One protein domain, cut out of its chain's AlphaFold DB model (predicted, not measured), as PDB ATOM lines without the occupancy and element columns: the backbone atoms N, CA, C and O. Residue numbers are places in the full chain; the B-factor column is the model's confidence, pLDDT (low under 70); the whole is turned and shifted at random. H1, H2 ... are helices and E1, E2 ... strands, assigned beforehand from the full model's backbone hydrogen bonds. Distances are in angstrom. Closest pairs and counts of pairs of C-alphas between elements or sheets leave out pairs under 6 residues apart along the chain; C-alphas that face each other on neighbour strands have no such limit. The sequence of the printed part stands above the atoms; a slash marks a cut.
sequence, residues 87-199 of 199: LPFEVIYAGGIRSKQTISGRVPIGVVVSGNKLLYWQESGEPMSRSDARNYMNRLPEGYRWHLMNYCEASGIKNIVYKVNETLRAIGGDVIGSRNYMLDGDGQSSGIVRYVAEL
ATOM      1  N   LEU A  87     200.941 200.165 105.732       93.38
ATOM      2  CA  LEU A  87     199.857 199.249 105.407       93.38
ATOM      3  C   LEU A  87     198.858 199.156 106.571       93.38
ATOM      4  O   LEU A  87     199.276 199.023 107.724       93.38
ATOM      5  N   PRO A  88     197.539 199.199 106.298       93.25
ATOM      6  CA  PRO A  88     196.509 198.998 107.319       93.25
ATOM      7  C   PRO A  88     196.586 197.639 108.030       93.25
ATOM      8  O   PRO A  88     196.199 197.534 109.196       93.25
ATOM      9  N   PHE A  89     197.072 196.613 107.332       94.75
ATOM     10  CA  PHE A  89     197.263 195.259 107.843       94.75
ATOM     11  C   PHE A  89     198.706 194.794 107.664       94.75
ATOM     12  O   PHE A  89     199.455 195.324 106.845       94.75
ATOM     13  N   GLU A  90     199.088 193.773 108.430       95.12
ATOM     14  CA  GLU A  90     200.341 193.063 108.189       95.12
ATOM     15  C   GLU A  90     200.272 192.285 106.877       95.12
ATOM     16  O   GLU A  90     199.258 191.666 106.552       95.12
ATOM     17  N   VAL A  91     201.382 192.287 106.151       95.75
ATOM     18  CA  VAL A  91     201.589 191.505 104.939       95.75
ATOM     19  C   VAL A  91     202.623 190.436 105.217       95.75
ATOM     20  O   VAL A  91     203.643 190.694 105.862       95.75
ATOM     21  N   ILE A  92     202.345 189.238 104.716       95.38
ATOM     22  CA  ILE A  92     203.283 188.122 104.717       95.38
ATOM     23  C   ILE A  92     203.972 188.070 103.366       95.38
ATOM     24  O   ILE A  92     203.309 188.105 102.331       95.38
ATOM     25  N   TYR A  93     205.293 187.957 103.385       94.56
ATOM     26  CA  TYR A  93     206.145 187.827 102.213       94.56
ATOM     27  C   TYR A  93     206.698 186.408 102.093       94.56
ATOM     28  O   TYR A  93     206.787 185.663 103.074       94.56
ATOM     29  N   ALA A  94     207.114 186.039 100.883       91.31
ATOM     30  CA  ALA A  94     207.841 184.804 100.623       91.31
ATOM     31  C   ALA A  94     209.026 184.650 101.592       91.31
ATOM     32  O   ALA A  94     209.800 185.587 101.801       91.31
ATOM     33  N   GLY A  95     209.137 183.469 102.207       88.12
ATOM     34  CA  GLY A  95     210.078 183.202 103.301       88.12
ATOM     35  C   GLY A  95     209.534 183.488 104.709       88.12
ATOM     36  O   GLY A  95     210.295 183.405 105.664       88.12
ATOM     37  N   GLY A  96     208.243 183.816 104.853       88.31
ATOM     38  CA  GLY A  96     207.562 183.929 106.153       88.31
ATOM     39  C   GLY A  96     207.748 185.270 106.869       88.31
ATOM     40  O   GLY A  96     207.357 185.413 108.026       88.31
ATOM     41  N   ILE A  97     208.329 186.266 106.199       90.88
ATOM     42  CA  ILE A  97     208.552 187.601 106.768       90.88
ATOM     43  C   ILE A  97     207.212 188.331 106.885       90.88
ATOM     44  O   ILE A  97     206.443 188.365 105.926       90.88
ATOM     45  N   ARG A  98     206.954 188.954 108.039       92.88
ATOM     46  CA  ARG A  98     205.758 189.768 108.302       92.88
ATOM     47  C   ARG A  98     206.145 191.235 108.430       92.88
ATOM     48  O   ARG A  98     207.137 191.546 109.077       92.88
ATOM     49  N   SER A  99     205.363 192.137 107.842       93.19
ATOM     50  CA  SER A  99     205.591 193.582 107.978       93.19
ATOM     51  C   SER A  99     204.310 194.393 107.808       93.19
ATOM     52  O   SER A  99     203.405 193.995 107.080       93.19
ATOM     53  N   LYS A 100     204.247 195.564 108.453       93.88
ATOM     54  CA  LYS A 100     203.198 196.588 108.249       93.88
ATOM     55  C   LYS A 100     203.599 197.655 107.226       93.88
ATOM     56  O   LYS A 100     203.000 198.728 107.171       93.88
ATOM     57  N   GLN A 101     204.649 197.400 106.454       93.19
ATOM     58  CA  GLN A 101     205.145 198.286 105.408       93.19
ATOM     59  C   GLN A 101     205.499 197.472 104.170       93.19
ATOM     60  O   GLN A 101     205.939 196.328 104.288       93.19
ATOM     61  N   THR A 102     205.361 198.080 102.992       91.25
ATOM     62  CA  THR A 102     205.815 197.451 101.749       91.25
ATOM     63  C   THR A 102     207.327 197.233 101.772       91.25
ATOM     64  O   THR A 102     208.085 198.200 101.796       91.25
ATOM     65  N   ILE A 103     207.767 195.975 101.708       90.19
ATOM     66  CA  ILE A 103     209.185 195.630 101.576       90.19
ATOM     67  C   ILE A 103     209.557 195.532 100.092       90.19
ATOM     68  O   ILE A 103     209.018 194.706  99.354       90.19
ATOM     69  N   SER A 104     210.494 196.374  99.651       85.19
ATOM     70  CA  SER A 104     210.958 196.398  98.259       85.19
ATOM     71  C   SER A 104     211.733 195.125  97.896       85.19
ATOM     72  O   SER A 104     212.522 194.617  98.690       85.19
ATOM     73  N   GLY A 105     211.517 194.599  96.686       86.50
ATOM     74  CA  GLY A 105     212.205 193.399  96.186       86.50
ATOM     75  C   GLY A 105     211.746 192.074  96.809       86.50
ATOM     76  O   GLY A 105     212.297 191.025  96.478       86.50
ATOM     77  N   ARG A 106     210.739 192.090  97.690       90.25
ATOM     78  CA  ARG A 106     210.128 190.880  98.257       90.25
ATOM     79  C   ARG A 106     208.790 190.594  97.593       90.25
ATOM     80  O   ARG A 106     208.028 191.506  97.289       90.25
ATOM     81  N   VAL A 107     208.494 189.311  97.411       93.31
ATOM     82  CA  VAL A 107     207.220 188.856  96.845       93.31
ATOM     83  C   VAL A 107     206.204 188.705  97.980       93.31
ATOM     84  O   VAL A 107     206.436 187.880  98.867       93.31
ATOM     85  N   PRO A 108     205.115 189.491  98.012       95.06
ATOM     86  CA  PRO A 108     204.049 189.287  98.984       95.06
ATOM     87  C   PRO A 108     203.294 187.982  98.690       95.06
ATOM     88  O   PRO A 108     203.134 187.573  97.545       95.06
ATOM     89  N   ILE A 109     202.822 187.326  99.745       95.62
ATOM     90  CA  ILE A 109     201.956 186.143  99.692       95.62
ATOM     91  C   ILE A 109     200.507 186.544  99.978       95.62
ATOM     92  O   ILE A 109     199.577 186.037  99.350       95.62
ATOM     93  N   GLY A 110     200.288 187.433 100.945       95.75
ATOM     94  CA  GLY A 110     198.942 187.736 101.408       95.75
ATOM     95  C   GLY A 110     198.886 188.761 102.526       95.75
ATOM     96  O   GLY A 110     199.912 189.214 103.038       95.75
ATOM     97  N   VAL A 111     197.662 189.104 102.911       96.12
ATOM     98  CA  VAL A 111     197.351 190.063 103.976       96.12
ATOM     99  C   VAL A 111     196.795 189.318 105.185       96.12
ATOM    100  O   VAL A 111     195.902 188.484 105.043       96.12
ATOM    101  N   VAL A 112     197.297 189.626 106.378       94.81
ATOM    102  CA  VAL A 112     196.791 189.053 107.629       94.81
ATOM    103  C   VAL A 112     195.514 189.782 108.045       94.81
ATOM    104  O   VAL A 112     195.531 190.976 108.344       94.81
ATOM    105  N   VAL A 113     194.403 189.056 108.082       91.31
ATOM    106  CA  VAL A 113     193.060 189.539 108.409       91.31
ATOM    107  C   VAL A 113     192.453 188.714 109.549       91.31
ATOM    108  O   VAL A 113     192.857 187.584 109.791       91.31
ATOM    109  N   SER A 114     191.487 189.296 110.269       72.06
ATOM    110  CA  SER A 114     190.569 188.628 111.215       72.06
ATOM    111  C   SER A 114     191.114 187.389 111.959       72.06
ATOM    112  O   SER A 114     190.917 186.265 111.510       72.06
ATOM    113  N   GLY A 115     191.718 187.571 113.139       69.50
ATOM    114  CA  GLY A 115     192.060 186.443 114.021       69.50
ATOM    115  C   GLY A 115     193.150 185.514 113.470       69.50
ATOM    116  O   GLY A 115     193.011 184.303 113.580       69.50
ATOM    117  N   ASN A 116     194.216 186.081 112.888       83.69
ATOM    118  CA  ASN A 116     195.350 185.354 112.291       83.69
ATOM    119  C   ASN A 116     195.005 184.519 111.044       83.69
ATOM    120  O   ASN A 116     195.617 183.485 110.789       83.69
ATOM    121  N   LYS A 117     194.065 184.972 110.213       93.25
ATOM    122  CA  LYS A 117     193.864 184.391 108.882       93.25
ATOM    123  C   LYS A 117     194.715 185.119 107.847       93.25
ATOM    124  O   LYS A 117     194.815 186.340 107.863       93.25
ATOM    125  N   LEU A 118     195.318 184.384 106.925       95.69
ATOM    126  CA  LEU A 118     196.055 184.932 105.791       95.69
ATOM    127  C   LEU A 118     195.175 184.893 104.549       95.69
ATOM    128  O   LEU A 118     194.851 183.815 104.065       95.69
ATOM    129  N   LEU A 119     194.814 186.058 104.017       95.56
ATOM    130  CA  LEU A 119     194.128 186.172 102.735       95.56
ATOM    131  C   LEU A 119     195.159 186.228 101.607       95.56
ATOM    132  O   LEU A 119     196.008 187.121 101.591       95.56
ATOM    133  N   TYR A 120     195.060 185.310 100.646       95.44
ATOM    134  CA  TYR A 120     195.950 185.287  99.490       95.44
ATOM    135  C   TYR A 120     195.782 186.548  98.622       95.44
ATOM    136  O   TYR A 120     194.661 186.980  98.331       95.44
ATOM    137  N   TRP A 121     196.908 187.160  98.236       93.62
ATOM    138  CA  TRP A 121     196.924 188.474  97.577       93.62
ATOM    139  C   TRP A 121     196.394 188.473  96.136       93.62
ATOM    140  O   TRP A 121     195.850 189.487  95.694       93.62
ATOM    141  N   GLN A 122     196.532 187.352  95.426       90.06
ATOM    142  CA  GLN A 122     196.108 187.183  94.035       90.06
ATOM    143  C   GLN A 122     194.795 186.404  93.949       90.06
ATOM    144  O   GLN A 122     194.509 185.532  94.773       90.06
ATOM    145  N   GLU A 123     193.983 186.717  92.948       81.31
ATOM    146  CA  GLU A 123     192.828 185.907  92.568       81.31
ATOM    147  C   GLU A 123     193.195 184.870  91.509       81.31
ATOM    148  O   GLU A 123     194.230 184.942  90.849       81.31
ATOM    149  N   SER A 124     192.284 183.921  91.282       75.62
ATOM    150  CA  SER A 124     192.340 183.090  90.080       75.62
ATOM    151  C   SER A 124     192.160 183.884  88.778       75.62
ATOM    152  O   SER A 124     192.412 183.338  87.706       75.62
ATOM    153  N   GLY A 125     191.681 185.133  88.850       73.31
ATOM    154  CA  GLY A 125     191.393 186.015  87.713       73.31
ATOM    155  C   GLY A 125     190.111 185.654  86.957       73.31
ATOM    156  O   GLY A 125     189.324 186.537  86.625       73.31
ATOM    157  N   GLU A 126     189.849 184.359  86.765       83.50
ATOM    158  CA  GLU A 126     188.684 183.832  86.050       83.50
ATOM    159  C   GLU A 126     187.818 182.920  86.936       83.50
ATOM    160  O   GLU A 126     188.332 182.297  87.881       83.50
ATOM    161  N   PRO A 127     186.503 182.812  86.647       88.44
ATOM    162  CA  PRO A 127     185.653 181.803  87.258       88.44
ATOM    163  C   PRO A 127     186.197 180.398  86.990       88.44
ATOM    164  O   PRO A 127     186.534 180.049  85.860       88.44
ATOM    165  N   MET A 128     186.232 179.570  88.026       91.62
ATOM    166  CA  MET A 128     186.666 178.177  87.930       91.62
ATOM    167  C   MET A 128     185.659 177.247  88.588       91.62
ATOM    168  O   MET A 128     184.878 177.664  89.449       91.62
ATOM    169  N   SER A 129     185.668 175.979  88.177       94.38
ATOM    170  CA  SER A 129     184.867 174.955  88.844       94.38
ATOM    171  C   SER A 129     185.374 174.726  90.271       94.38
ATOM    172  O   SER A 129     186.550 174.940  90.572       94.38
ATOM    173  N   ARG A 130     184.513 174.244  91.173       92.88
ATOM    174  CA  ARG A 130     184.930 173.919  92.550       92.88
ATOM    175  C   ARG A 130     186.027 172.852  92.599       92.88
ATOM    176  O   ARG A 130     186.885 172.902  93.478       92.88
ATOM    177  N   SER A 131     186.012 171.892  91.677       93.19
ATOM    178  CA  SER A 131     187.081 170.898  91.549       93.19
ATOM    179  C   SER A 131     188.400 171.539  91.132       93.19
ATOM    180  O   SER A 131     189.427 171.250  91.741       93.19
ATOM    181  N   ASP A 132     188.374 172.456  90.163       93.75
ATOM    182  CA  ASP A 132     189.583 173.155  89.716       93.75
ATOM    183  C   ASP A 132     190.130 174.063  90.808       93.75
ATOM    184  O   ASP A 132     191.336 174.083  91.032       93.75
ATOM    185  N   ALA A 133     189.251 174.735  91.551       92.81
ATOM    186  CA  ALA A 133     189.625 175.528  92.712       92.81
ATOM    187  C   ALA A 133     190.352 174.684  93.765       92.81
ATOM    188  O   ALA A 133     191.401 175.068  94.280       92.81
ATOM    189  N   ARG A 134     189.841 173.478  94.044       91.44
ATOM    190  CA  ARG A 134     190.499 172.543  94.964       91.44
ATOM    191  C   ARG A 134     191.845 172.061  94.435       91.44
ATOM    192  O   ARG A 134     192.799 171.984  95.202       91.44
ATOM    193  N   ASN A 135     191.946 171.790  93.138       92.19
ATOM    194  CA  ASN A 135     193.201 171.377  92.510       92.19
ATOM    195  C   ASN A 135     194.235 172.512  92.476       92.19
ATOM    196  O   ASN A 135     195.433 172.259  92.623       92.19
ATOM    197  N   TYR A 136     193.784 173.757  92.304       91.56
ATOM    198  CA  TYR A 136     194.635 174.941  92.256       91.56
ATOM    199  C   TYR A 136     195.320 175.223  93.595       91.56
ATOM    200  O   TYR A 136     196.410 175.788  93.596       91.56
ATOM    201  N   MET A 137     194.768 174.758  94.724       91.00
ATOM    202  CA  MET A 137     195.417 174.898  96.036       91.00
ATOM    203  C   MET A 137     196.833 174.304  96.073       91.00
ATOM    204  O   MET A 137     197.693 174.833  96.768       91.00
ATOM    205  N   ASN A 138     197.118 173.287  95.253       88.94
ATOM    206  CA  ASN A 138     198.458 172.699  95.120       88.94
ATOM    207  C   ASN A 138     199.480 173.623  94.430       88.94
ATOM    208  O   ASN A 138     200.657 173.285  94.355       88.94
ATOM    209  N   ARG A 139     199.038 174.754  93.869       90.62
ATOM    210  CA  ARG A 139     199.885 175.774  93.230       90.62
ATOM    211  C   ARG A 139     200.087 177.007  94.111       90.62
ATOM    212  O   ARG A 139     200.833 177.905  93.724       90.62
ATOM    213  N   LEU A 140     199.403 177.078  95.252       92.62
ATOM    214  CA  LEU A 140     199.564 178.170  96.206       92.62
ATOM    215  C   LEU A 140     200.883 178.014  96.984       92.62
ATOM    216  O   LEU A 140     201.419 176.908  97.059       92.62
ATOM    217  N   PRO A 141     201.418 179.101  97.573       92.69
ATOM    218  CA  PRO A 141     202.679 179.051  98.307       92.69
ATOM    219  C   PRO A 141     202.682 177.999  99.422       92.69
ATOM    220  O   PRO A 141     201.755 177.939 100.233       92.69
ATOM    221  N   GLU A 142     203.743 177.195  99.470       90.12
ATOM    222  CA  GLU A 142     203.921 176.131 100.461       90.12
ATOM    223  C   GLU A 142     204.045 176.673 101.896       90.12
ATOM    224  O   GLU A 142     204.359 177.843 102.126       90.12
ATOM    225  N   GLY A 143     203.808 175.800 102.881       89.75
ATOM    226  CA  GLY A 143     203.895 176.133 104.308       89.75
ATOM    227  C   GLY A 143     202.593 176.638 104.936       89.75
ATOM    228  O   GLY A 143     202.539 176.797 106.152       89.75
ATOM    229  N   TYR A 144     201.530 176.814 104.146       91.81
ATOM    230  CA  TYR A 144     200.213 177.239 104.620       91.81
ATOM    231  C   TYR A 144     199.139 176.225 104.230       91.81
ATOM    232  O   TYR A 144     199.162 175.648 103.142       91.81
ATOM    233  N   ARG A 145     198.168 176.017 105.122       92.38
ATOM    234  CA  ARG A 145     196.990 175.188 104.842       92.38
ATOM    235  C   ARG A 145     195.920 176.052 104.194       92.38
ATOM    236  O   ARG A 145     195.060 176.584 104.885       92.38
ATOM    237  N   TRP A 146     196.029 176.224 102.882       95.06
ATOM    238  CA  TRP A 146     195.060 176.989 102.109       95.06
ATOM    239  C   TRP A 146     193.724 176.255 101.994       95.06
ATOM    240  O   TRP A 146     193.680 175.048 101.756       95.06
ATOM    241  N   HIS A 147     192.639 177.010 102.107       94.75
ATOM    242  CA  HIS A 147     191.269 176.575 101.869       94.75
ATOM    243  C   HIS A 147     190.481 177.673 101.153       94.75
ATOM    244  O   HIS A 147     190.890 178.836 101.094       94.75
ATOM    245  N   LEU A 148     189.341 177.297 100.571       93.81
ATOM    246  CA  LEU A 148     188.389 178.266 100.032       93.81
ATOM    247  C   LEU A 148     187.826 179.094 101.184       93.81
ATOM    248  O   LEU A 148     187.430 178.531 102.201       93.81
ATOM    249  N   MET A 149     187.742 180.409 101.013       93.06
ATOM    250  CA  MET A 149     187.168 181.294 102.025       93.06
ATOM    251  C   MET A 149     185.763 180.830 102.440       93.06
ATOM    252  O   MET A 149     184.887 180.664 101.590       93.06
ATOM    253  N   ASN A 150     185.525 180.645 103.737       92.69
ATOM    254  CA  ASN A 150     184.205 180.263 104.247       92.69
ATOM    255  C   ASN A 150     183.329 181.490 104.579       92.69
ATOM    256  O   ASN A 150     183.777 182.638 104.540       92.69
ATOM    257  N   TYR A 151     182.063 181.255 104.936       91.06
ATOM    258  CA  TYR A 151     181.112 182.325 105.264       91.06
ATOM    259  C   TYR A 151     181.552 183.218 106.434       91.06
ATOM    260  O   TYR A 151     181.378 184.438 106.378       91.06
ATOM    261  N   CYS A 152     182.133 182.644 107.490       89.94
ATOM    262  CA  CYS A 152     182.563 183.412 108.660       89.94
ATOM    263  C   CYS A 152     183.741 184.332 108.316       89.94
ATOM    264  O   CYS A 152     183.740 185.504 108.691       89.94
ATOM    265  N   GLU A 153     184.708 183.826 107.551       91.75
ATOM    266  CA  GLU A 153     185.854 184.595 107.053       91.75
ATOM    267  C   GLU A 153     185.404 185.708 106.104       91.75
ATOM    268  O   GLU A 153     185.811 186.861 106.265       91.75
ATOM    269  N   ALA A 154     184.497 185.393 105.176       90.44
ATOM    270  CA  ALA A 154     183.914 186.368 104.262       90.44
ATOM    271  C   ALA A 154     183.169 187.484 105.015       90.44
ATOM    272  O   ALA A 154     183.342 188.664 104.707       90.44
ATOM    273  N   SER A 155     182.378 187.131 106.033       88.19
ATOM    274  CA  SER A 155     181.685 188.093 106.898       88.19
ATOM    275  C   SER A 155     182.671 188.976 107.674       88.19
ATOM    276  O   SER A 155     182.528 190.202 107.691       88.19
ATOM    277  N   GLY A 156     183.728 188.381 108.240       89.12
ATOM    278  CA  GLY A 156     184.799 189.108 108.921       89.12
ATOM    279  C   GLY A 156     185.485 190.126 108.010       89.12
ATOM    280  O   GLY A 156     185.613 191.292 108.378       89.12
ATOM    281  N   ILE A 157     185.852 189.716 106.792       90.56
ATOM    282  CA  ILE A 157     186.468 190.589 105.785       90.56
ATOM    283  C   ILE A 157     185.505 191.685 105.330       90.56
ATOM    284  O   ILE A 157     185.922 192.835 105.215       90.56
ATOM    285  N   LYS A 158     184.219 191.377 105.113       88.38
ATOM    286  CA  LYS A 158     183.209 192.356 104.673       88.38
ATOM    287  C   LYS A 158     183.153 193.579 105.593       88.38
ATOM    288  O   LYS A 158     183.044 194.699 105.101       88.38
ATOM    289  N   ASN A 159     183.314 193.382 106.900       87.06
ATOM    290  CA  ASN A 159     183.304 194.466 107.889       87.06
ATOM    291  C   ASN A 159     184.528 195.398 107.802       87.06
ATOM    292  O   ASN A 159     184.472 196.535 108.263       87.06
ATOM    293  N   ILE A 160     185.636 194.936 107.214       90.62
ATOM    294  CA  ILE A 160     186.920 195.659 107.129       90.62
ATOM    295  C   ILE A 160     187.428 195.811 105.687       90.62
ATOM    296  O   ILE A 160     188.572 196.212 105.472       90.62
ATOM    297  N   VAL A 161     186.580 195.519 104.696       91.69
ATOM    298  CA  VAL A 161     186.961 195.321 103.288       91.69
ATOM    299  C   VAL A 161     187.704 196.512 102.693       91.69
ATOM    300  O   VAL A 161     188.640 196.330 101.922       91.69
ATOM    301  N   TYR A 162     187.350 197.735 103.096       93.75
ATOM    302  CA  TYR A 162     188.036 198.946 102.653       93.75
ATOM    303  C   TYR A 162     189.533 198.906 102.994       93.75
ATOM    304  O   TYR A 162     190.364 199.023 102.098       93.75
ATOM    305  N   LYS A 163     189.872 198.634 104.261       94.44
ATOM    306  CA  LYS A 163     191.261 198.563 104.746       94.44
ATOM    307  C   LYS A 163     192.026 197.388 104.124       94.44
ATOM    308  O   LYS A 163     193.226 197.479 103.864       94.44
ATOM    309  N   VAL A 164     191.329 196.273 103.885       94.38
ATOM    310  CA  VAL A 164     191.910 195.092 103.227       94.38
ATOM    311  C   VAL A 164     192.267 195.441 101.784       94.38
ATOM    312  O   VAL A 164     193.398 195.219 101.362       94.38
ATOM    313  N   ASN A 165     191.356 196.093 101.060       94.50
ATOM    314  CA  ASN A 165     191.582 196.549  99.691       94.50
ATOM    315  C   ASN A 165     192.673 197.617  99.585       94.50
ATOM    316  O   ASN A 165     193.421 197.611  98.615       94.50
ATOM    317  N   GLU A 166     192.791 198.525 100.555       95.81
ATOM    318  CA  GLU A 166     193.927 199.455 100.620       95.81
ATOM    319  C   GLU A 166     195.260 198.709 100.714       95.81
ATOM    320  O   GLU A 166     196.185 199.011  99.962       95.81
ATOM    321  N   THR A 167     195.332 197.693 101.578       96.25
ATOM    322  CA  THR A 167     196.547 196.884 101.736       96.25
ATOM    323  C   THR A 167     196.861 196.100 100.462       96.25
ATOM    324  O   THR A 167     197.997 196.137  99.999       96.25
ATOM    325  N   LEU A 168     195.857 195.451  99.857       94.94
ATOM    326  CA  LEU A 168     196.007 194.692  98.611       94.94
ATOM    327  C   LEU A 168     196.523 195.582  97.472       94.94
ATOM    328  O   LEU A 168     197.521 195.236  96.848       94.94
ATOM    329  N   ARG A 169     195.943 196.775  97.265       94.81
ATOM    330  CA  ARG A 169     196.435 197.724  96.246       94.81
ATOM    331  C   ARG A 169     197.889 198.121  96.477       94.81
ATOM    332  O   ARG A 169     198.663 198.173  95.527       94.81
ATOM    333  N   ALA A 170     198.259 198.396  97.727       94.19
ATOM    334  CA  ALA A 170     199.606 198.845  98.071       94.19
ATOM    335  C   ALA A 170     200.687 197.778  97.826       94.19
ATOM    336  O   ALA A 170     201.851 198.127  97.627       94.19
ATOM    337  N   ILE A 171     200.309 196.497  97.811       94.06
ATOM    338  CA  ILE A 171     201.206 195.380  97.484       94.06
ATOM    339  C   ILE A 171     201.002 194.832  96.067       94.06
ATOM    340  O   ILE A 171     201.568 193.795  95.747       94.06
ATOM    341  N   GLY A 172     200.216 195.508  95.220       92.06
ATOM    342  CA  GLY A 172     199.946 195.078  93.843       92.06
ATOM    343  C   GLY A 172     199.037 193.848  93.721       92.06
ATOM    344  O   GLY A 172     199.089 193.161  92.708       92.06
ATOM    345  N   GLY A 173     198.245 193.552  94.753       91.75
ATOM    346  CA  GLY A 173     197.268 192.468  94.772       91.75
ATOM    347  C   GLY A 173     195.885 192.881  94.264       91.75
ATOM    348  O   GLY A 173     195.538 194.065  94.194       91.75
ATOM    349  N   ASP A 174     195.071 191.873  93.964       90.50
ATOM    350  CA  ASP A 174     193.710 192.053  93.469       90.50
ATOM    351  C   ASP A 174     192.787 192.500  94.597       90.50
ATOM    352  O   ASP A 174     192.807 191.926  95.687       90.50
ATOM    353  N   VAL A 175     191.926 193.485  94.345       91.00
ATOM    354  CA  VAL A 175     190.957 193.972  95.338       91.00
ATOM    355  C   VAL A 175     189.727 193.075  95.432       91.00
ATOM    356  O   VAL A 175     189.289 192.478  94.456       91.00
ATOM    357  N   ILE A 176     189.119 193.044  96.611       88.44
ATOM    358  CA  ILE A 176     187.851 192.368  96.869       88.44
ATOM    359  C   ILE A 176     186.715 193.249  96.329       88.44
ATOM    360  O   ILE A 176     186.552 194.392  96.772       88.44
ATOM    361  N   GLY A 177     185.968 192.744  95.343       74.94
ATOM    362  CA  GLY A 177     184.985 193.504  94.557       74.94
ATOM    363  C   GLY A 177     183.529 193.041  94.699       74.94
ATOM    364  O   GLY A 177     183.191 192.214  95.537       74.94
ATOM    365  N   SER A 178     182.652 193.589  93.849       59.25
ATOM    366  CA  SER A 178     181.189 193.382  93.843       59.25
ATOM    367  C   SER A 178     180.720 191.998  93.374       59.25
ATOM    368  O   SER A 178     179.519 191.728  93.366       59.25
ATOM    369  N   ARG A 179     181.639 191.122  92.961       64.38
ATOM    370  CA  ARG A 179     181.327 189.745  92.576       64.38
ATOM    371  C   ARG A 179     181.277 188.904  93.848       64.38
ATOM    372  O   ARG A 179     182.248 188.866  94.596       64.38
ATOM    373  N   ASN A 180     180.152 188.236  94.100       70.81
ATOM    374  CA  ASN A 180     180.109 187.224  95.152       70.81
ATOM    375  C   ASN A 180     181.085 186.103  94.776       70.81
ATOM    376  O   ASN A 180     180.998 185.539  93.685       70.81
ATOM    377  N   TYR A 181     182.026 185.819  95.669       87.38
ATOM    378  CA  TYR A 181     182.968 184.719  95.515       87.38
ATOM    379  C   TYR A 181     182.266 183.398  95.800       87.38
ATOM    380  O   TYR A 181     181.327 183.344  96.596       87.38
ATOM    381  N   MET A 182     182.751 182.334  95.171       92.31
ATOM    382  CA  MET A 182     182.386 180.986  95.577       92.31
ATOM    383  C   MET A 182     183.032 180.709  96.937       92.31
ATOM    384  O   MET A 182     184.259 180.648  97.046       92.31
ATOM    385  N   LEU A 183     182.201 180.563  97.963       93.31
ATOM    386  CA  LEU A 183     182.631 180.277  99.325       93.31
ATOM    387  C   LEU A 183     182.705 178.774  99.576       93.31
ATOM    388  O   LEU A 183     182.097 177.946  98.880       93.31
ATOM    389  N   ASP A 184     183.427 178.401 100.623       92.44
ATOM    390  CA  ASP A 184     183.340 177.044 101.128       92.44
ATOM    391  C   ASP A 184     181.937 176.770 101.688       92.44
ATOM    392  O   ASP A 184     181.416 177.526 102.508       92.44
ATOM    393  N   GLY A 185     181.311 175.700 101.200       87.62
ATOM    394  CA  GLY A 185     179.982 175.267 101.636       87.62
ATOM    395  C   GLY A 185     178.773 176.028 101.072       87.62
ATOM    396  O   GLY A 185     177.654 175.660 101.406       87.62
ATOM    397  N   ASP A 186     178.936 177.025 100.194       91.38
ATOM    398  CA  ASP A 186     177.790 177.764  99.618       91.38
ATOM    399  C   ASP A 186     177.010 177.001  98.526       91.38
ATOM    400  O   ASP A 186     176.009 177.494  98.009       91.38
ATOM    401  N   GLY A 187     177.471 175.803  98.156       89.69
ATOM    402  CA  GLY A 187     176.836 174.953  97.150       89.69
ATOM    403  C   GLY A 187     177.048 175.391  95.696       89.69
ATOM    404  O   GLY A 187     176.576 174.700  94.795       89.69
ATOM    405  N   GLN A 188     177.781 176.480  95.428       91.62
ATOM    406  CA  GLN A 188     178.079 176.894  94.053       91.62
ATOM    407  C   GLN A 188     179.002 175.879  93.364       91.62
ATOM    408  O   GLN A 188     179.969 175.384  93.958       91.62
ATOM    409  N   SER A 189     178.719 175.581  92.094       91.44
ATOM    410  CA  SER A 189     179.528 174.682  91.260       91.44
ATOM    411  C   SER A 189     180.740 175.374  90.631       91.44
ATOM    412  O   SER A 189     181.735 174.712  90.327       91.44
ATOM    413  N   SER A 190     180.665 176.693  90.435       92.69
ATOM    414  CA  SER A 190     181.715 177.506  89.823       92.69
ATOM    415  C   SER A 190     181.620 178.963  90.255       92.69
ATOM    416  O   SER A 190     180.518 179.471  90.453       92.69
ATOM    417  N   GLY A 191     182.752 179.655  90.300       91.44
ATOM    418  CA  GLY A 191     182.802 181.086  90.579       91.44
ATOM    419  C   GLY A 191     184.232 181.591  90.706       91.44
ATOM    420  O   GLY A 191     185.185 180.835  90.518       91.44
ATOM    421  N   ILE A 192     184.379 182.877  91.021       91.06
ATOM    422  CA  ILE A 192     185.681 183.451  91.377       91.06
ATOM    423  C   ILE A 192     186.028 182.998  92.786       91.06
ATOM    424  O   ILE A 192     185.159 182.940  93.661       91.06
ATOM    425  N   VAL A 193     187.299 182.682  93.001       91.25
ATOM    426  CA  VAL A 193     187.763 182.041  94.224       91.25
ATOM    427  C   VAL A 193     188.745 182.933  94.966       91.25
ATOM    428  O   VAL A 193     189.621 183.557  94.370       91.25
ATOM    429  N   ARG A 194     188.616 182.941  96.294       92.50
ATOM    430  CA  ARG A 194     189.608 183.484  97.221       92.50
ATOM    431  C   ARG A 194     190.058 182.391  98.172       92.50
ATOM    432  O   ARG A 194     189.233 181.641  98.695       92.50
ATOM    433  N   TYR A 195     191.365 182.344  98.395       94.62
ATOM    434  CA  TYR A 195     191.989 181.386  99.291       94.62
ATOM    435  C   TYR A 195     192.409 182.071 100.581       94.62
ATOM    436  O   TYR A 195     192.947 183.183 100.572       94.62
ATOM    437  N   VAL A 196     192.152 181.386 101.684       95.06
ATOM    438  CA  VAL A 196     192.518 181.803 103.031       95.06
ATOM    439  C   VAL A 196     193.328 180.679 103.661       95.06
ATOM    440  O   VAL A 196     193.138 179.518 103.317       95.06
ATOM    441  N   ALA A 197     194.252 181.013 104.549       95.06
ATOM    442  CA  ALA A 197     194.927 180.044 105.398       95.06
ATOM    443  C   ALA A 197     194.885 180.497 106.857       95.06
ATOM    444  O   ALA A 197     194.682 181.673 107.160       95.06
ATOM    445  N   GLU A 198     195.085 179.557 107.768       90.69
ATOM    446  CA  GLU A 198     195.345 179.839 109.177       90.69
ATOM    447  C   GLU A 198     196.853 180.001 109.416       90.69
ATOM    448  O   GLU A 198     197.644 179.265 108.821       90.69
ATOM    449  N   LEU A 199     197.226 180.986 110.240       84.81
ATOM    450  CA  LEU A 199     198.608 181.300 110.624       84.81
ATOM    451  C   LEU A 199     198.965 180.787 112.013       84.81
ATOM    452  O   LEU A 199     198.101 180.882 112.914       84.81
TER     453      LEU A 199
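This is residues 87 to 199 of the 199 residues of an uncharacterized protein of Azospirillum sp. 51_20 (UniProt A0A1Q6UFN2). Look for one strongly twisted sheet of six strands, with H3 packed across the E1 and E3 part of it and H1 at the E5 edge; H2 only grazes the sheet. A long loop, residues 171 to 194, leads from H3 to E6, which sits in the sheet between E4 and E5. The printed part has 113 residues, with three named helices and six named strands in the order E1 E2 E3 E4 H1 E5 H2 H3 E6. The sheet runs E2 E1 E3 E4 E6 E5, all antiparallel, and the class is mixed, helices and strands. The whole is compact, with a radius of gyration of the C-alphas of 13.2 A and spans of 38 by 29 by 24 A.

Begin at the inner strands E3, residues 108 to 113, and E4, residues 117 to 120, a hairpin with N 113 and O 117 at 2.8 A. Beside E3 find E1, residues 87 to 93, with N 112 and O 90 at 2.8 A. E1 forms a hairpin with the edge strand E2, residues 97 to 101, where N 91 and O 99 are 2.8 A apart. Beside E4 comes E6, residues 195 to 198, with N 118 and O 197 at 2.8 A. The other edge strand is E5, residues 146 to 148, with N 147 and O 196 at 2.8 A from E6. H3, residues 161 to 170, is on the sheet at a height of 8.2 A, over E1 and, only just, E3, with 3 C-alphas on E3. It runs slantwise to the strands, at 51 degrees to E1 on the local plane; the closest C-alphas of H3 and E1 are those of Thr 167 and Leu 87, 5.5 A apart. H1, residues 130 to 139, is on the sheet too, its C-alpha 137 coming 6.4 A from C-alpha 146 of E5, the closest pair. E4, H1 and E5 form a split strand-helix-strand unit, two strands of one sheet joined through a helix, with E6 between them in the sheet, and its crossover is right-handed. H2, residues 151 to 158, only grazes the sheet with residues 153 to 157. H2 and H3 are close but not clearly touching, with C-alphas 157 and 164 the closest at 7.5 A; H1 is apart from both. In H2 and H3 every O i to N i+4 pair is within hydrogen-bond range; in H1, 4 of 6 are.

Find C-alpha 87 at (199.857, 199.249, 105.407), where E1 begins its 13.4 A. E3 covers 14.5 A, H1 15.1 A and H3 14.1 A. H3 begins at C-alpha 161, (186.961, 195.321, 103.288), and E6 ends at C-alpha 198, (195.345, 179.839, 109.177).

The two C-alphas farthest apart are those of Ser 104 and Gly 187, 40.3 A. The printed part has no cut and ends at Leu 199, the chain's last residue. The link from H3 to E6 is long, and its residues 190 to 191 pair antiparallel with residues 128 to 129. The mean pLDDT of the printed part is 90.3; residue 115 and residues 178 to 179 are under 70.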